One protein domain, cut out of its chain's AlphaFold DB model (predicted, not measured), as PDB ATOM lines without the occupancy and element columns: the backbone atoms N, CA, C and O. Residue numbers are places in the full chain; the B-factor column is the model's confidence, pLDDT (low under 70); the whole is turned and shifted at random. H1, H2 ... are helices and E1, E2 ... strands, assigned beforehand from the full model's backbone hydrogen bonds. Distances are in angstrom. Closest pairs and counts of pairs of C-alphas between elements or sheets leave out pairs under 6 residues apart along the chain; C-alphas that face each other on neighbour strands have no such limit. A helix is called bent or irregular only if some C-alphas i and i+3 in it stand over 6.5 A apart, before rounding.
ATOM      1  N   GLY A  97      -1.314 -13.414 -17.569       50.19
ATOM      2  CA  GLY A  97      -0.580 -14.437 -16.822       50.19
ATOM      3  C   GLY A  97      -1.004 -14.501 -15.356       50.19
ATOM      4  O   GLY A  97      -1.221 -13.457 -14.748       50.19
ATOM      5  N   VAL A  98      -1.119 -15.723 -14.820       44.78
ATOM      6  CA  VAL A  98      -1.884 -16.136 -13.619       44.78
ATOM      7  C   VAL A  98      -2.060 -15.074 -12.522       44.78
ATOM      8  O   VAL A  98      -3.169 -14.891 -12.033       44.78
ATOM      9  N   LEU A  99      -1.015 -14.325 -12.155       47.84
ATOM     10  CA  LEU A  99      -1.075 -13.225 -11.185       47.84
ATOM     11  C   LEU A  99      -2.104 -12.122 -11.526       47.84
ATOM     12  O   LEU A  99      -2.765 -11.604 -10.627       47.84
ATOM     13  N   ALA A 100      -2.268 -11.763 -12.802       52.62
ATOM     14  CA  ALA A 100      -3.241 -10.769 -13.264       52.62
ATOM     15  C   ALA A 100      -4.676 -11.324 -13.255       52.62
ATOM     16  O   ALA A 100      -5.603 -10.631 -12.843       52.62
ATOM     17  N   TRP A 101      -4.851 -12.594 -13.632       51.62
ATOM     18  CA  TRP A 101      -6.127 -13.311 -13.522       51.62
ATOM     19  C   TRP A 101      -6.566 -13.480 -12.055       51.62
ATOM     20  O   TRP A 101      -7.709 -13.179 -11.715       51.62
ATOM     21  N   LEU A 102      -5.637 -13.832 -11.158       51.16
ATOM     22  CA  LEU A 102      -5.864 -13.846  -9.707       51.16
ATOM     23  C   LEU A 102      -6.176 -12.446  -9.165       51.16
ATOM     24  O   LEU A 102      -7.111 -12.301  -8.387       51.16
ATOM     25  N   THR A 103      -5.461 -11.402  -9.601       59.97
ATOM     26  CA  THR A 103      -5.787 -10.006  -9.244       59.97
ATOM     27  C   THR A 103      -7.222  -9.647  -9.641       59.97
ATOM     28  O   THR A 103      -7.938  -9.019  -8.861       59.97
ATOM     29  N   TYR A 104      -7.674 -10.075 -10.824       59.75
ATOM     30  CA  TYR A 104      -9.050  -9.849 -11.259       59.75
ATOM     31  C   TYR A 104     -10.060 -10.581 -10.364       59.75
ATOM     32  O   TYR A 104     -10.947  -9.941  -9.808       59.75
ATOM     33  N   ILE A 105      -9.907 -11.893 -10.164       57.81
ATOM     34  CA  ILE A 105     -10.891 -12.715  -9.435       57.81
ATOM     35  C   ILE A 105     -10.896 -12.451  -7.921       57.81
ATOM     36  O   ILE A 105     -11.956 -12.472  -7.304       57.81
ATOM     37  N   VAL A 106      -9.734 -12.210  -7.308       63.03
ATOM     38  CA  VAL A 106      -9.601 -12.100  -5.843       63.03
ATOM     39  C   VAL A 106      -9.789 -10.663  -5.347       63.03
ATOM     40  O   VAL A 106     -10.217 -10.473  -4.212       63.03
ATOM     41  N   ILE A 107      -9.488  -9.649  -6.170       71.06
ATOM     42  CA  ILE A 107      -9.521  -8.236  -5.750       71.06
ATOM     43  C   ILE A 107     -10.572  -7.442  -6.531       71.06
ATOM     44  O   ILE A 107     -11.449  -6.836  -5.918       71.06
ATOM     45  N   LEU A 108     -10.512  -7.435  -7.868       73.25
ATOM     46  CA  LEU A 108     -11.405  -6.586  -8.669       73.25
ATOM     47  C   LEU A 108     -12.853  -7.091  -8.674       73.25
ATOM     48  O   LEU A 108     -13.767  -6.290  -8.512       73.25
ATOM     49  N   PHE A 109     -13.080  -8.398  -8.806       72.88
ATOM     50  CA  PHE A 109     -14.428  -8.962  -8.869       72.88
ATOM     51  C   PHE A 109     -15.240  -8.738  -7.572       72.88
ATOM     52  O   PHE A 109     -16.326  -8.167  -7.678       72.88
ATOM     53  N   PRO A 110     -14.740  -9.031  -6.349       76.62
ATOM     54  CA  PRO A 110     -15.464  -8.710  -5.114       76.62
ATOM     55  C   PRO A 110     -15.717  -7.208  -4.929       76.62
ATOM     56  O   PRO A 110     -16.749  -6.821  -4.380       76.62
ATOM     57  N   LEU A 111     -14.801  -6.358  -5.410       77.62
ATOM     58  CA  LEU A 111     -14.953  -4.904  -5.393       77.62
ATOM     59  C   LEU A 111     -16.084  -4.451  -6.331       77.62
ATOM     60  O   LEU A 111     -16.948  -3.677  -5.921       77.62
ATOM     61  N   PHE A 112     -16.130  -4.979  -7.557       82.19
ATOM     62  CA  PHE A 112     -17.208  -4.725  -8.514       82.19
ATOM     63  C   PHE A 112     -18.559  -5.215  -7.971       82.19
ATOM     64  O   PHE A 112     -19.501  -4.432  -7.907       82.19
ATOM     65  N   SER A 113     -18.639  -6.449  -7.459       76.00
ATOM     66  CA  SER A 113     -19.864  -7.002  -6.852       76.00
ATOM     67  C   SER A 113     -20.306  -6.295  -5.562       76.00
ATOM     68  O   SER A 113     -21.455  -6.451  -5.138       76.00
ATOM     69  N   ARG A 114     -19.424  -5.524  -4.905       86.19
ATOM     70  CA  ARG A 114     -19.827  -4.611  -3.826       86.19
ATOM     71  C   ARG A 114     -20.477  -3.356  -4.398       86.19
ATOM     72  O   ARG A 114     -21.564  -3.023  -3.937       86.19
ATOM     73  N   TYR A 115     -19.847  -2.693  -5.367       84.50
ATOM     74  CA  TYR A 115     -20.320  -1.417  -5.915       84.50
ATOM     75  C   TYR A 115     -21.515  -1.538  -6.876       84.50
ATOM     76  O   TYR A 115     -22.295  -0.595  -6.991       84.50
ATOM     77  N   GLU A 116     -21.739  -2.706  -7.481       81.56
ATOM     78  CA  GLU A 116     -22.942  -3.004  -8.274       81.56
ATOM     79  C   GLU A 116     -24.228  -2.890  -7.438       81.56
ATOM     80  O   GLU A 116     -25.255  -2.425  -7.931       81.56
ATOM     81  N   LYS A 117     -24.153  -3.199  -6.134       84.31
ATOM     82  CA  LYS A 117     -25.253  -2.988  -5.171       84.31
ATOM     83  C   LYS A 117     -25.530  -1.511  -4.880       84.31
ATOM     84  O   LYS A 117     -26.618  -1.186  -4.424       84.31
ATOM     85  N   ASP A 118     -24.557  -0.642  -5.148       86.56
ATOM     86  CA  ASP A 118     -24.668   0.816  -5.059       86.56
ATOM     87  C   ASP A 118     -24.923   1.438  -6.464       86.56
ATOM     88  O   ASP A 118     -24.707   2.630  -6.690       86.56
ATOM     89  N   GLY A 119     -25.343   0.615  -7.438       84.31
ATOM     90  CA  GLY A 119     -25.720   1.001  -8.803       84.31
ATOM     91  C   GLY A 119     -24.568   1.139  -9.811       84.31
ATOM     92  O   GLY A 119     -24.830   1.275 -11.008       84.31
ATOM     93  N   TYR A 120     -23.304   1.073  -9.379       86.12
ATOM     94  CA  TYR A 120     -22.137   1.271 -10.251       86.12
ATOM     95  C   TYR A 120     -21.793   0.022 -11.076       86.12
ATOM     96  O   TYR A 120     -21.605  -1.061 -10.529       86.12
ATOM     97  N   VAL A 121     -21.594   0.188 -12.384       83.25
ATOM     98  CA  VAL A 121     -21.088  -0.853 -13.293       83.25
ATOM     99  C   VAL A 121     -19.618  -0.600 -13.677       83.25
ATOM    100  O   VAL A 121     -19.218   0.557 -13.852       83.25
ATOM    101  N   PRO A 122     -18.781  -1.647 -13.820       82.50
ATOM    102  CA  PRO A 122     -17.393  -1.498 -14.249       82.50
ATOM    103  C   PRO A 122     -17.296  -1.276 -15.765       82.50
ATOM    104  O   PRO A 122     -17.741  -2.094 -16.566       82.50
ATOM    105  N   VAL A 123     -16.655  -0.180 -16.167       83.12
ATOM    106  CA  VAL A 123     -16.494   0.241 -17.566       83.12
ATOM    107  C   VAL A 123     -15.039   0.075 -17.994       83.12
ATOM    108  O   VAL A 123     -14.132   0.545 -17.306       83.12
ATOM    109  N   HIS A 124     -14.796  -0.546 -19.156       81.75
ATOM    110  CA  HIS A 124     -13.448  -0.651 -19.725       81.75
ATOM    111  C   HIS A 124     -13.003   0.677 -20.360       81.75
ATOM    112  O   HIS A 124     -13.136   0.921 -21.564       81.75
ATOM    113  N   GLY A 125     -12.463   1.545 -19.513       87.69
ATOM    114  CA  GLY A 125     -12.017   2.889 -19.841       87.69
ATOM    115  C   GLY A 125     -10.936   3.359 -18.877       87.69
ATOM    116  O   GLY A 125     -10.337   2.559 -18.161       87.69
ATOM    117  N   GLY A 126     -10.712   4.664 -18.851       90.81
ATOM    118  CA  GLY A 126      -9.936   5.325 -17.813       90.81
ATOM    119  C   GLY A 126     -10.482   6.719 -17.529       90.81
ATOM    120  O   GLY A 126     -11.263   7.264 -18.312       90.81
ATOM    121  N   LEU A 127     -10.103   7.263 -16.380       94.31
ATOM    122  CA  LEU A 127     -10.645   8.491 -15.818       94.31
ATOM    123  C   LEU A 127      -9.503   9.466 -15.543       94.31
ATOM    124  O   LEU A 127      -8.533   9.134 -14.857       94.31
ATOM    125  N   VAL A 128      -9.635  10.677 -16.065       94.00
ATOM    126  CA  VAL A 128      -8.695  11.782 -15.867       94.00
ATOM    127  C   VAL A 128      -9.486  13.064 -15.673       94.00
ATOM    128  O   VAL A 128     -10.646  13.150 -16.065       94.00
ATOM    129  N   ARG A 129      -8.881  14.054 -15.033       94.38
ATOM    130  CA  ARG A 129      -9.521  15.321 -14.715       94.38
ATOM    131  C   ARG A 129      -8.537  16.436 -14.974       94.38
ATOM    132  O   ARG A 129      -7.400  16.345 -14.519       94.38
ATOM    133  N   CYS A 130      -8.963  17.427 -15.740       90.31
ATOM    134  CA  CYS A 130      -8.130  18.512 -16.245       90.31
ATOM    135  C   CYS A 130      -8.897  19.818 -16.040       90.31
ATOM    136  O   CYS A 130     -10.080  19.883 -16.378       90.31
ATOM    137  N   ASP A 131      -8.250  20.823 -15.448       88.31
ATOM    138  CA  ASP A 131      -8.843  22.138 -15.152       88.31
ATOM    139  C   ASP A 131     -10.229  22.047 -14.482       88.31
ATOM    140  O   ASP A 131     -11.199  22.699 -14.867       88.31
ATOM    141  N   GLY A 132     -10.321  21.165 -13.479       89.00
ATOM    142  CA  GLY A 132     -11.527  20.928 -12.680       89.00
ATOM    143  C   GLY A 132     -12.613  20.072 -13.341       89.00
ATOM    144  O   GLY A 132     -13.583  19.752 -12.665       89.00
ATOM    145  N   ARG A 133     -12.464  19.670 -14.611       89.88
ATOM    146  CA  ARG A 133     -13.467  18.875 -15.344       89.88
ATOM    147  C   ARG A 133     -13.093  17.403 -15.402       89.88
ATOM    148  O   ARG A 133     -11.966  17.077 -15.780       89.88
ATOM    149  N   THR A 134     -14.035  16.517 -15.099       92.62
ATOM    150  CA  THR A 134     -13.838  15.064 -15.085       92.62
ATOM    151  C   THR A 134     -14.178  14.435 -16.443       92.62
ATOM    152  O   THR A 134     -15.270  14.584 -16.995       92.62
ATOM    153  N   ILE A 135     -13.192  13.731 -17.008       90.38
ATOM    154  CA  ILE A 135     -13.168  13.221 -18.381       90.38
ATOM    155  C   ILE A 135     -13.061  11.692 -18.368       90.38
ATOM    156  O   ILE A 135     -12.058  11.114 -17.937       90.38
ATOM    157  N   LEU A 136     -14.083  11.033 -18.912       91.06
ATOM    158  CA  LEU A 136     -14.134   9.588 -19.109       91.06
ATOM    159  C   LEU A 136     -13.614   9.221 -20.509       91.06
ATOM    160  O   LEU A 136     -14.193   9.627 -21.514       91.06
ATOM    161  N   VAL A 137     -12.554   8.415 -20.593       86.81
ATOM    162  CA  VAL A 137     -11.981   7.924 -21.859       86.81
ATOM    163  C   VAL A 137     -12.353   6.453 -22.063       86.81
ATOM    164  O   VAL A 137     -11.927   5.589 -21.298       86.81
ATOM    165  N   VAL A 138     -13.119   6.142 -23.113       84.88
ATOM    166  CA  VAL A 138     -13.603   4.783 -23.433       84.88
ATOM    167  C   VAL A 138     -13.207   4.325 -24.836       84.88
ATOM    168  O   VAL A 138     -12.982   5.120 -25.746       84.88
ATOM    169  N   GLY A 139     -13.121   3.005 -25.014       76.00
ATOM    170  CA  GLY A 139     -12.793   2.380 -26.293       76.00
ATOM    171  C   GLY A 139     -12.171   0.994 -26.166       76.00
ATOM    172  O   GLY A 139     -11.926   0.503 -25.062       76.00
ATOM    173  N   ARG A 140     -11.932   0.338 -27.306       74.75
ATOM    174  CA  ARG A 140     -11.419  -1.045 -27.384       74.75
ATOM    175  C   ARG A 140     -10.024  -1.176 -26.737       74.75
ATOM    176  O   ARG A 140      -9.317  -0.181 -26.553       74.75
ATOM    177  N   GLY A 141      -9.596  -2.393 -26.398       72.56
ATOM    178  CA  GLY A 141      -8.169  -2.672 -26.168       72.56
ATOM    179  C   GLY A 141      -7.322  -2.192 -27.359       72.56
ATOM    180  O   GLY A 141      -7.796  -2.204 -28.493       72.56
ATOM    181  N   GLY A 142      -6.118  -1.679 -27.101       72.75
ATOM    182  CA  GLY A 142      -5.232  -1.122 -28.136       72.75
ATOM    183  C   GLY A 142      -5.602   0.269 -28.685       72.75
ATOM    184  O   GLY A 142      -4.767   0.887 -29.331       72.75
ATOM    185  N   SER A 143      -6.786   0.826 -28.388       74.31
ATOM    186  CA  SER A 143      -7.245   2.136 -28.918       74.31
ATOM    187  C   SER A 143      -6.526   3.387 -28.370       74.31
ATOM    188  O   SER A 143      -7.019   4.501 -28.515       74.31
ATOM    189  N   GLY A 144      -5.377   3.236 -27.705       79.81
ATOM    190  CA  GLY A 144      -4.585   4.363 -27.200       79.81
ATOM    191  C   GLY A 144      -5.105   5.048 -25.928       79.81
ATOM    192  O   GLY A 144      -4.512   6.043 -25.524       79.81
ATOM    193  N   LYS A 145      -6.153   4.526 -25.260       85.06
ATOM    194  CA  LYS A 145      -6.726   5.104 -24.017       85.06
ATOM    195  C   LYS A 145      -5.664   5.521 -22.999       85.06
ATOM    196  O   LYS A 145      -5.594   6.686 -22.626       85.06
ATOM    197  N   SER A 146      -4.827   4.573 -22.586       82.62
ATOM    198  CA  SER A 146      -3.801   4.755 -21.557       82.62
ATOM    199  C   SER A 146      -2.743   5.787 -21.978       82.62
ATOM    200  O   SER A 146      -2.306   6.588 -21.151       82.62
ATOM    201  N   SER A 147      -2.392   5.844 -23.271       82.00
ATOM    202  CA  SER A 147      -1.533   6.897 -23.833       82.00
ATOM    203  C   SER A 147      -2.201   8.271 -23.764       82.00
ATOM    204  O   SER A 147      -1.591   9.197 -23.245       82.00
ATOM    205  N   LEU A 148      -3.463   8.410 -24.196       81.81
ATOM    206  CA  LEU A 148      -4.188   9.686 -24.117       81.81
ATOM    207  C   LEU A 148      -4.337  10.168 -22.667       81.81
ATOM    208  O   LEU A 148      -4.131  11.344 -22.391       81.81
ATOM    209  N   ILE A 149      -4.654   9.267 -21.734       85.31
ATOM    210  CA  ILE A 149      -4.725   9.582 -20.299       85.31
ATOM    211  C   ILE A 149      -3.365  10.079 -19.792       85.31
ATOM    212  O   ILE A 149      -3.317  11.050 -19.045       85.31
ATOM    213  N   THR A 150      -2.262   9.470 -20.235       81.94
ATOM    214  CA  THR A 150      -0.903   9.910 -19.875       81.94
ATOM    215  C   THR A 150      -0.593  11.302 -20.429       81.94
ATOM    216  O   THR A 150      -0.125  12.151 -19.679       81.94
ATOM    217  N   MET A 151      -0.931  11.579 -21.693       81.88
ATOM    218  CA  MET A 151      -0.763  12.908 -22.300       81.88
ATOM    219  C   MET A 151      -1.608  13.977 -21.583       81.88
ATOM    220  O   MET A 151      -1.116  15.059 -21.275       81.88
ATOM    221  N   LEU A 152      -2.867  13.664 -21.244       83.06
ATOM    222  CA  LEU A 152      -3.755  14.561 -20.488       83.06
ATOM    223  C   LEU A 152      -3.244  14.830 -19.062       83.06
ATOM    224  O   LEU A 152      -3.412  15.936 -18.555       83.06
ATOM    225  N   LEU A 153      -2.570  13.859 -18.435       83.31
ATOM    226  CA  LEU A 153      -1.888  14.037 -17.147       83.31
ATOM    227  C   LEU A 153      -0.587  14.849 -17.237       83.31
ATOM    228  O   LEU A 153      -0.094  15.297 -16.203       83.31
ATOM    229  N   GLY A 154      -0.031  15.043 -18.436       77.12
ATOM    230  CA  GLY A 154       1.094  15.950 -18.676       77.12
ATOM    231  C   GLY A 154       0.702  17.434 -18.649       77.12
ATOM    232  O   GLY A 154       1.579  18.296 -18.589       77.12
ATOM    233  N   GLY A 155      -0.601  17.740 -18.685       76.31
ATOM    234  CA  GLY A 155      -1.137  19.095 -18.568       76.31
ATOM    235  C   GLY A 155      -1.054  19.674 -17.152       76.31
ATOM    236  O   GLY A 155      -0.903  18.960 -16.158       76.31
ATOM    237  N   GLN A 156      -1.193  20.998 -17.046       70.94
ATOM    238  CA  GLN A 156      -1.377  21.654 -15.748       70.94
ATOM    239  C   GLN A 156      -2.737  21.269 -15.141       70.94
ATOM    240  O   GLN A 156      -3.651  20.860 -15.852       70.94
ATOM    241  N   ASN A 157      -2.853  21.354 -13.812       85.94
ATOM    242  CA  ASN A 157      -4.067  21.026 -13.045       85.94
ATOM    243  C   ASN A 157      -4.655  19.621 -13.302       85.94
ATOM    244  O   ASN A 157      -5.816  19.368 -12.975       85.94
ATOM    245  N   ALA A 158      -3.872  18.700 -13.869       89.06
ATOM    246  CA  ALA A 158      -4.335  17.359 -14.177       89.06
ATOM    247  C   ALA A 158      -4.262  16.421 -12.956       89.06
ATOM    248  O   ALA A 158      -3.344  16.501 -12.131       89.06
ATOM    249  N   SER A 159      -5.238  15.520 -12.833       91.94
ATOM    250  CA  SER A 159      -5.299  14.479 -11.796       91.94
ATOM    251  C   SER A 159      -5.944  13.192 -12.318       91.94
ATOM    252  O   SER A 159      -6.870  13.216 -13.130       91.94
ATOM    253  N   PHE A 160      -5.447  12.047 -11.855       93.00
ATOM    254  CA  PHE A 160      -5.838  10.719 -12.332       93.00
ATOM    255  C   PHE A 160      -6.935  10.077 -11.474       93.00
ATOM    256  O   PHE A 160      -6.895  10.144 -10.245       93.00
ATOM    257  N   GLY A 161      -7.881   9.404 -12.132       90.50
ATOM    258  CA  GLY A 161      -8.943   8.627 -11.493       90.50
ATOM    259  C   GLY A 161      -8.943   7.126 -11.816       90.50
ATOM    260  O   GLY A 161      -9.572   6.369 -11.086       90.50
ATOM    261  N   GLY A 162      -8.265   6.664 -12.872       90.38
ATOM    262  CA  GLY A 162      -8.159   5.229 -13.176       90.38
ATOM    263  C   GLY A 162      -7.753   4.909 -14.616       90.38
ATOM    264  O   GLY A 162      -7.905   5.734 -15.514       90.38
ATOM    265  N   ASP A 163      -7.246   3.697 -14.841       87.44
ATOM    266  CA  ASP A 163      -6.959   3.130 -16.167       87.44
ATOM    267  C   ASP A 163      -7.381   1.651 -16.219       87.44
ATOM    268  O   ASP A 163      -7.397   0.952 -15.200       87.44
ATOM    269  N   ASN A 164      -7.693   1.170 -17.421       82.81
ATOM    270  CA  ASN A 164      -8.309  -0.121 -17.757       82.81
ATOM    271  C   ASN A 164      -9.721  -0.366 -17.199       82.81
ATOM    272  O   ASN A 164     -10.531  -0.966 -17.905       82.81
ATOM    273  N   PHE A 165     -10.031   0.082 -15.983       84.62
ATOM    274  CA  PHE A 165     -11.365  -0.000 -15.390       84.62
ATOM    275  C   PHE A 165     -11.695   1.257 -14.588       84.62
ATOM    276  O   PHE A 165     -10.847   1.799 -13.882       84.62
ATOM    277  N   VAL A 166     -12.954   1.678 -14.674       89.12
ATOM    278  CA  VAL A 166     -13.564   2.754 -13.879       89.12
ATOM    279  C   VAL A 166     -14.969   2.312 -13.472       89.12
ATOM    280  O   VAL A 166     -15.539   1.438 -14.126       89.12
ATOM    281  N   LEU A 167     -15.541   2.888 -12.416       89.44
ATOM    282  CA  LEU A 167     -16.890   2.543 -11.959       89.44
ATOM    283  C   LEU A 167     -17.859   3.671 -12.318       89.44
ATOM    284  O   LEU A 167     -17.673   4.798 -11.875       89.44
ATOM    285  N   LEU A 168     -18.888   3.373 -13.111       90.06
ATOM    286  CA  LEU A 168     -19.918   4.323 -13.550       90.06
ATOM    287  C   LEU A 168     -21.265   3.933 -12.944       90.06
ATOM    288  O   LEU A 168     -21.760   2.849 -13.234       90.06
ATOM    289  N   ASN A 169     -21.890   4.809 -12.165       90.50
ATOM    290  CA  ASN A 169     -23.314   4.707 -11.863       90.50
ATOM    291  C   ASN A 169     -24.085   5.391 -13.017       90.50
ATOM    292  O   ASN A 169     -23.975   6.609 -13.179       90.50
ATOM    293  N   PRO A 170     -24.817   4.636 -13.860       81.50
ATOM    294  CA  PRO A 170     -25.434   5.174 -15.074       81.50
ATOM    295  C   PRO A 170     -26.644   6.066 -14.770       81.50
ATOM    296  O   PRO A 170     -26.897   7.015 -15.503       81.50
ATOM    297  N   GLU A 171     -27.343   5.783 -13.669       84.19
ATOM    298  CA  GLU A 171     -28.569   6.455 -13.220       84.19
ATOM    299  C   GLU A 171     -28.284   7.889 -12.727       84.19
ATOM    300  O   GLU A 171     -29.057   8.808 -12.978       84.19
ATOM    301  N   THR A 172     -27.137   8.098 -12.070       87.50
ATOM    302  CA  THR A 172     -26.686   9.406 -11.541       87.50
ATOM    303  C   THR A 172     -25.606  10.084 -12.392       87.50
ATOM    304  O   THR A 172     -25.218  11.219 -12.113       87.50
ATOM    305  N   GLN A 173     -25.087   9.387 -13.410       84.81
ATOM    306  CA  GLN A 173     -23.930   9.791 -14.224       84.81
ATOM    307  C   GLN A 173     -22.657  10.084 -13.399       84.81
ATOM    308  O   GLN A 173     -21.770  10.820 -13.840       84.81
ATOM    309  N   MET A 174     -22.561   9.492 -12.204       92.88
ATOM    310  CA  MET A 174     -21.401   9.587 -11.318       92.88
ATOM    311  C   MET A 174     -20.355   8.534 -11.681       92.88
ATOM    312  O   MET A 174     -20.655   7.345 -11.795       92.88
ATOM    313  N   VAL A 175     -19.100   8.958 -11.788       92.12
ATOM    314  CA  VAL A 175     -17.929   8.092 -11.924       92.12
ATOM    315  C   VAL A 175     -17.148   8.054 -10.618       92.12
ATOM    316  O   VAL A 175     -16.663   9.073 -10.132       92.12
ATOM    317  N   LEU A 176     -17.014   6.854 -10.059       92.38
ATOM    318  CA  LEU A 176     -16.148   6.552  -8.928       92.38
ATOM    319  C   LEU A 176     -14.750   6.178  -9.461       92.38
ATOM    320  O   LEU A 176     -14.619   5.210 -10.223       92.38
ATOM    321  N   PRO A 177     -13.694   6.913  -9.065       90.88
ATOM    322  CA  PRO A 177     -12.317   6.576  -9.396       90.88
ATOM    323  C   PRO A 177     -11.911   5.179  -8.920       90.88
ATOM    324  O   PRO A 177     -12.143   4.795  -7.774       90.88
ATOM    325  N   LEU A 178     -11.216   4.450  -9.788       87.75
ATOM    326  CA  LEU A 178     -10.554   3.194  -9.466       87.75
ATOM    327  C   LEU A 178      -9.067   3.357  -9.785       87.75
ATOM    328  O   LEU A 178      -8.610   3.067 -10.890       87.75
ATOM    329  N   VAL A 179      -8.319   3.875  -8.808       84.56
ATOM    330  CA  VAL A 179      -6.908   4.260  -8.958       84.56
ATOM    331  C   VAL A 179      -6.019   3.015  -9.074       84.56
ATOM    332  O   VAL A 179      -5.430   2.520  -8.113       84.56
ATOM    333  N   THR A 180      -5.951   2.491 -10.294       81.56
ATOM    334  CA  THR A 180      -5.009   1.471 -10.751       81.56
ATOM    335  C   THR A 180      -3.654   2.115 -11.090       81.56
ATOM    336  O   THR A 180      -3.369   3.254 -10.725       81.56
ATOM    337  N   ALA A 181      -2.778   1.384 -11.776       78.31
ATOM    338  CA  ALA A 181      -1.639   1.986 -12.462       78.31
ATOM    339  C   ALA A 181      -1.925   2.042 -13.963       78.31
ATOM    340  O   ALA A 181      -2.652   1.194 -14.477       78.31
ATOM    341  N   ILE A 182      -1.310   2.992 -14.662       79.50
ATOM    342  CA  ILE A 182      -1.381   3.058 -16.125       79.50
ATOM    343  C   ILE A 182      -0.420   2.009 -16.696       79.50
ATOM    344  O   ILE A 182       0.725   1.903 -16.241       79.50
ATOM    345  N   HIS A 183      -0.877   1.233 -17.677       75.81
ATOM    346  CA  HIS A 183      -0.067   0.223 -18.366       75.81
ATOM    347  C   HIS A 183       0.206   0.664 -19.808       75.81
ATOM    348  O   HIS A 183      -0.725   0.845 -20.588       75.81
ATOM    349  N   LEU A 184       1.482   0.839 -20.165       73.25
ATOM    350  CA  LEU A 184       1.893   1.402 -21.456       73.25
ATOM    351  C   LEU A 184       2.900   0.499 -22.168       73.25
ATOM    352  O   LEU A 184       3.866   0.030 -21.560       73.25
ATOM    353  N   GLU A 185       2.702   0.279 -23.468       71.31
ATOM    354  CA  GLU A 185       3.657  -0.460 -24.292       71.31
ATOM    355  C   GLU A 185       4.891   0.386 -24.635       71.31
ATOM    356  O   GLU A 185       4.790   1.480 -25.188       71.31
ATOM    357  N   LYS A 186       6.081  -0.178 -24.409       64.25
ATOM    358  CA  LYS A 186       7.388   0.440 -24.707       64.25
ATOM    359  C   LYS A 186       7.675   0.650 -26.199       64.25
ATOM    360  O   LYS A 186       8.717   1.201 -26.537       64.25
ATOM    361  N   LYS A 187       6.780   0.217 -27.096       59.06
ATOM    362  CA  LYS A 187       6.934   0.359 -28.555       59.06
ATOM    363  C   LYS A 187       6.951   1.819 -29.028       59.06
ATOM    364  O   LYS A 187       7.436   2.070 -30.124       59.06
ATOM    365  N   ASN A 188       6.434   2.763 -28.234       53.25
ATOM    366  CA  ASN A 188       6.411   4.183 -28.579       53.25
ATOM    367  C   ASN A 188       7.309   5.002 -27.621       53.25
ATOM    368  O   ASN A 188       6.890   5.285 -26.495       53.25
ATOM    369  N   PRO A 189       8.541   5.378 -28.023       47.47
ATOM    370  CA  PRO A 189       9.524   5.987 -27.122       47.47
ATOM    371  C   PRO A 189       9.163   7.412 -26.681       47.47
ATOM    372  O   PRO A 189       9.641   7.849 -25.636       47.47
ATOM    373  N   VAL A 190       8.293   8.106 -27.429       50.56
ATOM    374  CA  VAL A 190       7.814   9.472 -27.130       50.56
ATOM    375  C   VAL A 190       7.294   9.588 -25.695       50.56
ATOM    376  O   VAL A 190       7.546  10.583 -25.021       50.56
ATOM    377  N   HIS A 191       6.629   8.546 -25.195       54.59
ATOM    378  CA  HIS A 191       6.001   8.587 -23.882       54.59
ATOM    379  C   HIS A 191       6.990   8.561 -22.704       54.59
ATOM    380  O   HIS A 191       6.585   8.920 -21.610       54.59
ATOM    381  N   VAL A 192       8.254   8.133 -22.835       54.47
ATOM    382  CA  VAL A 192       9.083   7.808 -21.644       54.47
ATOM    383  C   VAL A 192       9.370   9.022 -20.746       54.47
ATOM    384  O   VAL A 192       9.349   8.888 -19.521       54.47
ATOM    385  N   GLU A 193       9.587  10.202 -21.324       58.84
ATOM    386  CA  GLU A 193       9.840  11.438 -20.565       58.84
ATOM    387  C   GLU A 193       8.534  12.072 -20.044       58.84
ATOM    388  O   GLU A 193       8.461  12.516 -18.898       58.84
ATOM    389  N   GLU A 194       7.465  12.007 -20.838       61.25
ATOM    390  CA  GLU A 194       6.100  12.423 -20.481       61.25
ATOM    391  C   GLU A 194       5.534  11.578 -19.316       61.25
ATOM    392  O   GLU A 194       5.004  12.093 -18.336       61.25
ATOM    393  N   ILE A 195       5.771  10.267 -19.333       62.91
ATOM    394  CA  ILE A 195       5.466   9.337 -18.238       62.91
ATOM    395  C   ILE A 195       6.153   9.757 -16.922       62.91
ATOM    396  O   ILE A 195       5.572   9.603 -15.841       62.91
ATOM    397  N   ARG A 196       7.395  10.263 -16.981       63.69
ATOM    398  CA  ARG A 196       8.181  10.660 -15.796       63.69
ATOM    399  C   ARG A 196       7.683  11.960 -15.165       63.69
ATOM    400  O   ARG A 196       7.787  12.111 -13.941       63.69
ATOM    401  N   SER A 197       7.118  12.888 -15.944       67.62
ATOM    402  CA  SER A 197       6.448  14.068 -15.378       67.62
ATOM    403  C   SER A 197       5.157  13.654 -14.658       67.62
ATOM    404  O   SER A 197       4.977  14.015 -13.492       67.62
ATOM    405  N   VAL A 198       4.358  12.772 -15.266       62.12
ATOM    406  CA  VAL A 198       3.089  12.245 -14.728       62.12
ATOM    407  C   VAL A 198       3.250  11.423 -13.442       62.12
ATOM    408  O   VAL A 198       2.469  11.575 -12.496       62.12
ATOM    409  N   GLY A 199       4.239  10.526 -13.374       64.38
ATOM    410  CA  GLY A 199       4.247   9.472 -12.356       64.38
ATOM    411  C   GLY A 199       5.614   8.928 -11.954       64.38
ATOM    412  O   GLY A 199       6.662   9.373 -12.416       64.38
ATOM    413  N   ARG A 200       5.597   7.941 -11.052       69.69
ATOM    414  CA  ARG A 200       6.731   7.037 -10.815       69.69
ATOM    415  C   ARG A 200       6.624   5.856 -11.780       69.69
ATOM    416  O   ARG A 200       5.578   5.211 -11.847       69.69
ATOM    417  N   THR A 201       7.705   5.555 -12.492       63.62
ATOM    418  CA  THR A 201       7.803   4.382 -13.374       63.62
ATOM    419  C   THR A 201       8.209   3.130 -12.609       63.62
ATOM    420  O   THR A 201       9.197   3.153 -11.875       63.62
ATOM    421  N   GLY A 202       7.510   2.023 -12.851       59.69
ATOM    422  CA  GLY A 202       7.949   0.673 -12.504       59.69
ATOM    423  C   GLY A 202       8.072  -0.182 -13.763       59.69
ATOM    424  O   GLY A 202       7.169  -0.192 -14.600       59.69
ATOM    425  N   ASP A 203       9.175  -0.908 -13.904       57.81
ATOM    426  CA  ASP A 203       9.410  -1.772 -15.061       57.81
ATOM    427  C   ASP A 203       8.837  -3.173 -14.792       57.81
ATOM    428  O   ASP A 203       9.322  -3.883 -13.913       57.81
ATOM    429  N   ILE A 204       7.781  -3.570 -15.516       52.91
ATOM    430  CA  ILE A 204       7.187  -4.920 -15.384       52.91
ATOM    431  C   ILE A 204       7.892  -5.906 -16.322       52.91
ATOM    432  O   ILE A 204       8.081  -7.074 -15.986       52.91
ATOM    433  N   SER A 205       8.246  -5.467 -17.533       57.06
ATOM    434  CA  SER A 205       8.844  -6.335 -18.550       57.06
ATOM    435  C   SER A 205       9.652  -5.545 -19.581       57.06
ATOM    436  O   SER A 205       9.645  -4.312 -19.604       57.06
ATOM    437  N   ARG A 206      10.298  -6.260 -20.513       56.53
ATOM    438  CA  ARG A 206      10.965  -5.654 -21.680       56.53
ATOM    439  C   ARG A 206      10.040  -4.776 -22.532       56.53
ATOM    440  O   ARG A 206      10.548  -3.873 -23.183       56.53
ATOM    441  N   ASN A 207       8.719  -5.000 -22.490       64.94
ATOM    442  CA  ASN A 207       7.756  -4.367 -23.396       64.94
ATOM    443  C   ASN A 207       6.689  -3.497 -22.700       64.94
ATOM    444  O   ASN A 207       5.945  -2.828 -23.408       64.94
ATOM    445  N   ILE A 208       6.591  -3.478 -21.361       67.25
ATOM    446  CA  ILE A 208       5.547  -2.727 -20.630       67.25
ATOM    447  C   ILE A 208       6.157  -1.866 -19.514       67.25
ATOM    448  O   ILE A 208       6.882  -2.382 -18.659       67.25
ATOM    449  N   VAL A 209       5.801  -0.577 -19.498       72.00
ATOM    450  CA  VAL A 209       6.004   0.346 -18.366       72.00
ATOM    451  C   VAL A 209       4.730   0.398 -17.525       72.00
ATOM    452  O   VAL A 209       3.625   0.501 -18.063       72.00
ATOM    453  N   ARG A 210       4.885   0.371 -16.198       74.38
ATOM    454  CA  ARG A 210       3.843   0.736 -15.234       74.38
ATOM    455  C   ARG A 210       4.050   2.180 -14.802       74.38
ATOM    456  O   ARG A 210       5.145   2.519 -14.355       74.38
ATOM    457  N   VAL A 211       3.011   3.004 -14.862       75.25
ATOM    458  CA  VAL A 211       3.035   4.368 -14.317       75.25
ATOM    459  C   VAL A 211       2.139   4.429 -13.090       75.25
ATOM    460  O   VAL A 211       0.975   4.038 -13.151       75.25
ATOM    461  N   VAL A 212       2.674   4.931 -11.981       79.44
ATOM    462  CA  VAL A 212       1.900   5.306 -10.792       79.44
ATOM    463  C   VAL A 212       1.821   6.837 -10.771       79.44
ATOM    464  O   VAL A 212       2.841   7.465 -10.466       79.44
ATOM    465  N   PRO A 213       0.686   7.452 -11.157       79.25
ATOM    466  CA  PRO A 213       0.554   8.909 -11.217       79.25
ATOM    467  C   PRO A 213       0.758   9.573  -9.851       79.25
ATOM    468  O   PRO A 213       0.451   8.984  -8.816       79.25
ATOM    469  N   LYS A 214       1.294  10.799  -9.851       80.12
ATOM    470  CA  LYS A 214       1.539  11.578  -8.621       80.12
ATOM    471  C   LYS A 214       0.250  12.210  -8.092       80.12
ATOM    472  O   LYS A 214      -0.049  12.088  -6.908       80.12
ATOM    473  N   ASN A 215      -0.510  12.844  -8.984       86.81
ATOM    474  CA  ASN A 215      -1.783  13.482  -8.670       86.81
ATOM    475  C   ASN A 215      -2.918  12.494  -8.944       86.81
ATOM    476  O   ASN A 215      -3.147  12.109 -10.094       86.81
ATOM    477  N   VAL A 216      -3.631  12.090  -7.895       91.12
ATOM    478  CA  VAL A 216      -4.785  11.186  -7.967       91.12
ATOM    479  C   VAL A 216      -5.927  11.737  -7.120       91.12
ATOM    480  O   VAL A 216      -5.679  12.453  -6.152       91.12
ATOM    481  N   PHE A 217      -7.167  11.369  -7.433       91.00
ATOM    482  CA  PHE A 217      -8.310  11.643  -6.559       91.00
ATOM    483  C   PHE A 217      -9.278  10.459  -6.534       91.00
ATOM    484  O   PHE A 217      -9.428   9.748  -7.527       91.00
ATOM    485  N   THR A 218      -9.939  10.261  -5.397       89.94
ATOM    486  CA  THR A 218     -10.699   9.042  -5.076       89.94
ATOM    487  C   THR A 218     -12.192   9.277  -4.829       89.94
ATOM    488  O   THR A 218     -12.934   8.317  -4.641       89.94
ATOM    489  N   THR A 219     -12.647  10.530  -4.830       92.12
ATOM    490  CA  THR A 219     -14.059  10.902  -4.666       92.12
ATOM    491  C   THR A 219     -14.872  10.640  -5.940       92.12
ATOM    492  O   THR A 219     -14.369  10.912  -7.030       92.12
ATOM    493  N   PRO A 220     -16.126  10.157  -5.839       92.69
ATOM    494  CA  PRO A 220     -17.061  10.164  -6.961       92.69
ATOM    495  C   PRO A 220     -17.311  11.583  -7.485       92.69
ATOM    496  O   PRO A 220     -17.492  12.503  -6.690       92.69
ATOM    497  N   GLU A 221     -17.382  11.747  -8.806       94.31
ATOM    498  CA  GLU A 221     -17.725  13.013  -9.476       94.31
ATOM    499  C   GLU A 221     -18.619  12.766 -10.700       94.31
ATOM    500  O   GLU A 221     -18.677  11.648 -11.208       94.31
ATOM    501  N   HIS A 222     -19.308  13.797 -11.196       93.75
ATOM    502  CA  HIS A 222     -20.035  13.716 -12.467       93.75
ATOM    503  C   HIS A 222     -19.072  13.677 -13.666       93.75
ATOM    504  O   HIS A 222     -17.940  14.155 -13.591       93.75
ATOM    505  N   ILE A 223     -19.529  13.134 -14.798       88.56
ATOM    506  CA  ILE A 223     -18.790  13.209 -16.065       88.56
ATOM    507  C   ILE A 223     -19.099  14.532 -16.784       88.56
ATOM    508  O   ILE A 223     -20.188  14.694 -17.331       88.56
ATOM    509  N   ASP A 224     -18.120  15.431 -16.900       87.31
ATOM    510  CA  ASP A 224     -18.214  16.612 -17.775       87.31
ATOM    511  C   ASP A 224     -18.072  16.254 -19.262       87.31
ATOM    512  O   ASP A 224     -18.586  16.951 -20.142       87.31
ATOM    513  N   LYS A 225     -17.297  15.204 -19.574       86.94
ATOM    514  CA  LYS A 225     -16.979  14.827 -20.957       86.94
ATOM    515  C   LYS A 225     -16.659  13.343 -21.116       86.94
ATOM    516  O   LYS A 225     -15.818  12.802 -20.405       86.94
ATOM    517  N   ILE A 226     -17.243  12.714 -22.136       85.75
ATOM    518  CA  ILE A 226     -16.842  11.384 -22.616       85.75
ATOM    519  C   ILE A 226     -15.987  11.549 -23.883       85.75
ATOM    520  O   ILE A 226     -16.343  12.308 -24.786       85.75
ATOM    521  N   ILE A 227     -14.861  10.840 -23.959       81.19
ATOM    522  CA  ILE A 227     -14.002  10.720 -25.145       81.19
ATOM    523  C   ILE A 227     -14.013   9.260 -25.603       81.19
ATOM    524  O   ILE A 227     -13.820   8.349 -24.800       81.19
ATOM    525  N   ILE A 228     -14.233   9.041 -26.900       81.94
ATOM    526  CA  ILE A 228     -14.445   7.722 -27.507       81.94
ATOM    527  C   ILE A 228     -13.329   7.476 -28.526       81.94
ATOM    528  O   ILE A 228     -13.207   8.237 -29.485       81.94
ATOM    529  N   LEU A 229     -12.506   6.441 -28.329       75.25
ATOM    530  CA  LEU A 229     -11.312   6.202 -29.152       75.25
ATOM    531  C   LEU A 229     -11.449   5.008 -30.107       75.25
ATOM    532  O   LEU A 229     -11.461   3.848 -29.689       75.25
ATOM    533  N   GLY A 230     -11.467   5.310 -31.408       66.44
ATOM    534  CA  GLY A 230     -11.503   4.343 -32.509       66.44
ATOM    535  C   GLY A 230     -12.916   4.001 -32.997       66.44
ATOM    536  O   GLY A 230     -13.898   4.103 -32.269       66.44
ATOM    537  N   GLU A 231     -13.036   3.560 -34.249       53.09
ATOM    538  CA  GLU A 231     -14.341   3.323 -34.889       53.09
ATOM    539  C   GLU A 231     -15.158   2.228 -34.187       53.09
ATOM    540  O   GLU A 231     -16.328   2.428 -33.872       53.09
ATOM    541  N   SER A 232     -14.521   1.109 -33.826       45.94
ATOM    542  CA  SER A 232     -15.167   0.038 -33.046       45.94
ATOM    543  C   SER A 232     -15.507   0.440 -31.602       45.94
ATOM    544  O   SER A 232     -16.281  -0.251 -30.942       45.94
ATOM    545  N   ALA A 233     -14.998   1.575 -31.105       46.00
ATOM    546  CA  ALA A 233     -15.437   2.137 -29.832       46.00
ATOM    547  C   ALA A 233     -16.761   2.896 -29.926       46.00
ATOM    548  O   ALA A 233     -17.385   3.076 -28.883       46.00
ATOM    549  N   LYS A 234     -17.235   3.273 -31.128       43.03
ATOM    550  CA  LYS A 234     -18.606   3.783 -31.306       43.03
ATOM    551  C   LYS A 234     -19.612   2.776 -30.744       43.03
ATOM    552  O   LYS A 234     -20.475   3.172 -29.978       43.03
ATOM    553  N   LEU A 235     -19.417   1.476 -30.998       44.62
ATOM    554  CA  LEU A 235     -20.257   0.407 -30.443       44.62
ATOM    555  C   LEU A 235     -20.202   0.368 -28.905       44.62
ATOM    556  O   LEU A 235     -21.241   0.443 -28.259       44.62
ATOM    557  N   ASN A 236     -19.008   0.328 -28.301       48.31
ATOM    558  CA  ASN A 236     -18.864   0.296 -26.836       48.31
ATOM    559  C   ASN A 236     -19.415   1.559 -26.153       48.31
ATOM    560  O   ASN A 236     -20.000   1.468 -25.078       48.31
ATOM    561  N   ALA A 237     -19.226   2.731 -26.756       50.38
ATOM    562  CA  ALA A 237     -19.724   3.992 -26.223       50.38
ATOM    563  C   ALA A 237     -21.224   4.179 -26.465       50.38
ATOM    564  O   ALA A 237     -21.890   4.785 -25.637       50.38
ATOM    565  N   GLN A 238     -21.779   3.628 -27.545       49.22
ATOM    566  CA  GLN A 238     -23.219   3.619 -27.779       49.22
ATOM    567  C   GLN A 238     -23.919   2.585 -26.891       49.22
ATOM    568  O   GLN A 238     -24.991   2.876 -26.382       49.22
ATOM    569  N   VAL A 239     -23.277   1.452 -26.569       52.75
ATOM    570  CA  VAL A 239     -23.688   0.601 -25.440       52.75
ATOM    571  C   VAL A 239     -23.645   1.398 -24.135       52.75
ATOM    572  O   VAL A 239     -24.626   1.369 -23.409       52.75
ATOM    573  N   LEU A 240     -22.587   2.170 -23.858       57.34
ATOM    574  CA  LEU A 240     -22.503   2.996 -22.644       57.34
ATOM    575  C   LEU A 240     -23.638   4.033 -22.552       57.34
ATOM    576  O   LEU A 240     -24.323   4.115 -21.539       57.34
ATOM    577  N   LEU A 241     -23.865   4.788 -23.630       58.12
ATOM    578  CA  LEU A 241     -24.915   5.803 -23.727       58.12
ATOM    579  C   LEU A 241     -26.316   5.177 -23.693       58.12
ATOM    580  O   LEU A 241     -27.219   5.760 -23.103       58.12
ATOM    581  N   ASN A 242     -26.502   3.983 -24.254       53.56
ATOM    582  CA  ASN A 242     -27.758   3.248 -24.149       53.56
ATOM    583  C   ASN A 242     -27.970   2.711 -22.723       53.56
ATOM    584  O   ASN A 242     -29.064   2.847 -22.192       53.56
ATOM    585  N   VAL A 243     -26.936   2.181 -22.061       55.50
ATOM    586  CA  VAL A 243     -26.970   1.766 -20.644       55.50
ATOM    587  C   VAL A 243     -27.289   2.950 -19.718       55.50
ATOM    588  O   VAL A 243     -28.017   2.780 -18.746       55.50
ATOM    589  N   MET A 244     -26.814   4.158 -20.040       58.50
ATOM    590  CA  MET A 244     -27.148   5.406 -19.335       58.50
ATOM    591  C   MET A 244     -28.585   5.910 -19.565       58.50
ATOM    592  O   MET A 244     -29.024   6.792 -18.837       58.50
ATOM    593  N   ASN A 245     -29.311   5.404 -20.572       55.81
ATOM    594  CA  ASN A 245     -30.623   5.934 -20.979       55.81
ATOM    595  C   ASN A 245     -31.717   4.856 -21.155       55.81
ATOM    596  O   ASN A 245     -32.806   5.162 -21.639       55.81
ATOM    597  N   ASN A 246     -31.453   3.587 -20.821       54.00
ATOM    598  CA  ASN A 246     -32.374   2.475 -21.070       54.00
ATOM    599  C   ASN A 246     -32.175   1.330 -20.058       54.00
ATOM    600  O   ASN A 246     -31.201   0.577 -20.138       54.00
ATOM    601  N   GLU A 247     -33.131   1.164 -19.136       53.53
ATOM    602  CA  GLU A 247     -33.087   0.119 -18.100       53.53
ATOM    603  C   GLU A 247     -32.982  -1.299 -18.669       53.53
ATOM    604  O   GLU A 247     -32.250  -2.114 -18.116       53.53
ATOM    605  N   SER A 248     -33.651  -1.610 -19.782       44.16
ATOM    606  CA  SER A 248     -33.603  -2.950 -20.388       44.16
ATOM    607  C   SER A 248     -32.203  -3.297 -20.905       44.16
ATOM    608  O   SER A 248     -31.779  -4.450 -20.829       44.16
ATOM    609  N   ILE A 249     -31.461  -2.301 -21.398       49.09
ATOM    610  CA  ILE A 249     -30.080  -2.473 -21.870       49.09
ATOM    611  C   ILE A 249     -29.105  -2.505 -20.682       49.09
ATOM    612  O   ILE A 249     -28.183  -3.321 -20.682       49.09
ATOM    613  N   LEU A 250     -29.340  -1.713 -19.630       52.59
ATOM    614  CA  LEU A 250     -28.621  -1.822 -18.352       52.59
ATOM    615  C   LEU A 250     -28.828  -3.197 -17.690       52.59
ATOM    616  O   LEU A 250     -27.865  -3.806 -17.230       52.59
ATOM    617  N   ALA A 251     -30.053  -3.724 -17.695       53.41
ATOM    618  CA  ALA A 251     -30.380  -5.054 -17.194       53.41
ATOM    619  C   ALA A 251     -29.684  -6.145 -18.017       53.41
ATOM    620  O   ALA A 251     -29.030  -7.008 -17.438       53.41
ATOM    621  N   ALA A 252     -29.727  -6.069 -19.352       49.66
ATOM    622  CA  ALA A 252     -28.993  -6.987 -20.225       49.66
ATOM    623  C   ALA A 252     -27.465  -6.900 -20.032       49.66
ATOM    624  O   ALA A 252     -26.779  -7.917 -20.114       49.66
ATOM    625  N   TYR A 253     -26.921  -5.716 -19.727       53.06
ATOM    626  CA  TYR A 253     -25.497  -5.527 -19.429       53.06
ATOM    627  C   TYR A 253     -25.098  -6.119 -18.067       53.06
ATOM    628  O   TYR A 253     -24.126  -6.873 -17.996       53.06
ATOM    629  N   ARG A 254     -25.879  -5.854 -17.005       56.59
ATOM    630  CA  ARG A 254     -25.734  -6.489 -15.677       56.59
ATOM    631  C   ARG A 254     -25.868  -8.018 -15.786       56.59
ATOM    632  O   ARG A 254     -25.062  -8.757 -15.221       56.59
ATOM    633  N   GLU A 255     -26.814  -8.518 -16.585       48.50
ATOM    634  CA  GLU A 255     -27.008  -9.955 -16.824       48.50
ATOM    635  C   GLU A 255     -25.852 -10.578 -17.628       48.50
ATOM    636  O   GLU A 255     -25.386 -11.659 -17.279       48.50
ATOM    637  N   TRP A 256     -25.335  -9.904 -18.663       50.03
ATOM    638  CA  TRP A 256     -24.146 -10.331 -19.419       50.03
ATOM    639  C   TRP A 256     -22.901 -10.403 -18.526       50.03
ATOM    640  O   TRP A 256     -22.194 -11.414 -18.525       50.03
ATOM    641  N   PHE A 257     -22.679  -9.370 -17.708       43.84
ATOM    642  CA  PHE A 257     -21.584  -9.326 -16.742       43.84
ATOM    643  C   PHE A 257     -21.721 -10.436 -15.687       43.84
ATOM    644  O   PHE A 257     -20.746 -11.111 -15.358       43.84
ATOM    645  N   THR A 258     -22.942 -10.716 -15.227       44.16
ATOM    646  CA  THR A 258     -23.224 -11.837 -14.318       44.16
ATOM    647  C   THR A 258     -23.010 -13.196 -15.000       44.16
ATOM    648  O   THR A 258     -22.378 -14.081 -14.424       44.16
ATOM    649  N   LYS A 259     -23.463 -13.379 -16.249       40.81
ATOM    650  CA  LYS A 259     -23.328 -14.629 -17.025       40.81
ATOM    651  C   LYS A 259     -21.873 -14.995 -17.329       40.81
ATOM    652  O   LYS A 259     -21.547 -16.178 -17.294       40.81
TER     653      LYS A 259
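What this domain is: This is residues 97 to 259 of the 307 residues of an uncharacterized protein of Candidatus Colwellbacteria bacterium GWA2_46_10 (UniProt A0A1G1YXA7). Three small sheets stand one after another along the longest axis: the four-stranded sheet E4 E2 E3 E10 in the middle, E7 E9 E8 towards one end with H3 over it, and E1 E5 E6 towards the other with H1b over it. H2 is sandwiched between the first two sheets, H4 covers the other face of the four-stranded sheet, H5 turns off H4 at a corner, and residues 97 to 107, mostly H1, stick out as a free arm. The printed part has 163 residues, with five named helices and ten named strands in the order H1 E1 E2 E3 H2 E4 E5 E6 E7 H3 E8 E9 E10 H4 H5, a mixed class. The four-stranded sheet, order E4 E2 E3 E10, is mixed, and the two three-stranded sheets are antiparallel. The whole is compact, with a radius of gyration of the C-alphas of 15.6 A and spans of 46 by 39 by 31 A.

Where its parts are: The four-stranded sheet holds E4, residues 159 to 162, E2, residues 125 to 130, 16.5 A, E3, residues 133 to 139, 19.8 A, and E10, residues 225 to 229, 13.2 A. One three-stranded sheet holds E1, residues 121 to 123, E5, residues 166 to 169, and E6, residues 174 to 176. The other holds E7, residues 182 to 185, E9, residues 208 to 213, 15.8 A, and E8, residues 199 to 203, 12.7 A. H1, residues 98 to 118, was assigned as one helix by its hydrogen bonds, but it is bent: C-alphas 106 and 109 are 6.5 A apart. Its arms are H1a, residues 98 to 106, from C-alpha 98 at (-1.884, -16.136, -13.619), and H1b, residues 109 to 118, 14.7 A. H2 is residues 145 to 153, H3 residues 191 to 198, H4 residues 233 to 243, 14.8 A, and H5 residues 247 to 259, 17.7 A, ending at C-alpha 259 at (-23.328, -14.629, -17.025).

How they stand to each other: In the four-stranded sheet, only just strongly twisted with C-alphas up to 4.3 A off its best plane, E2 and E3 form a hairpin, with N 128 and O 135 3.1 A apart. E4 is antiparallel to E2, with N 161 and O 127 2.8 A apart. E10 is parallel to E3, with N 227 and O 136 2.8 A apart. The sheet and its helices make three layers, helices on both faces: H2 is on one face at a height of 8.0 A, and H4 on the opposite face at 9.6 A. The closest C-alphas of E2 and H2 are those of Val 128 and Ile 149, 6.3 A apart. E3, H2, E4 form a split strand-helix-strand unit, two strands that run the same way with a helix between them in the chain and E2 between them in the sheet, with a right-handed crossover; E7, H3, E8 form another, with E9 between its two strands in the sheet, and its crossover is also right-handed. H2 and H3 are on the same face of E7 E9 E8, and touch at Leu 153 and Val 198, whose C-alphas are 5.8 A apart. There N 184 and O 209 are 3.0 A apart, and N 202 and O 210 2.8 A. H1b is on the sheet E1 E5 E6 at 8.9 A; N 123 and O 166 are 2.8 A apart, and N 176 and O 167 2.8 A. H4 and H5 touch only at the corner, with C-alphas of Val 243 and Leu 250 4.6 A apart. Every O i to N i+4 pair is within hydrogen-bond range in H1a, H2, H3, H4 and H5, and 4 of 6 in H1b.

The domain as a whole: The C-alphas of Glu 193 and Ser 248, the two farthest apart, are 45.8 A apart. The printed part has no cut. The link E9 to E10, 11 residues, is long; the others are tight. Residues 97 to 106, 186 to 208 and 230 to 259 are under 70 in pLDDT.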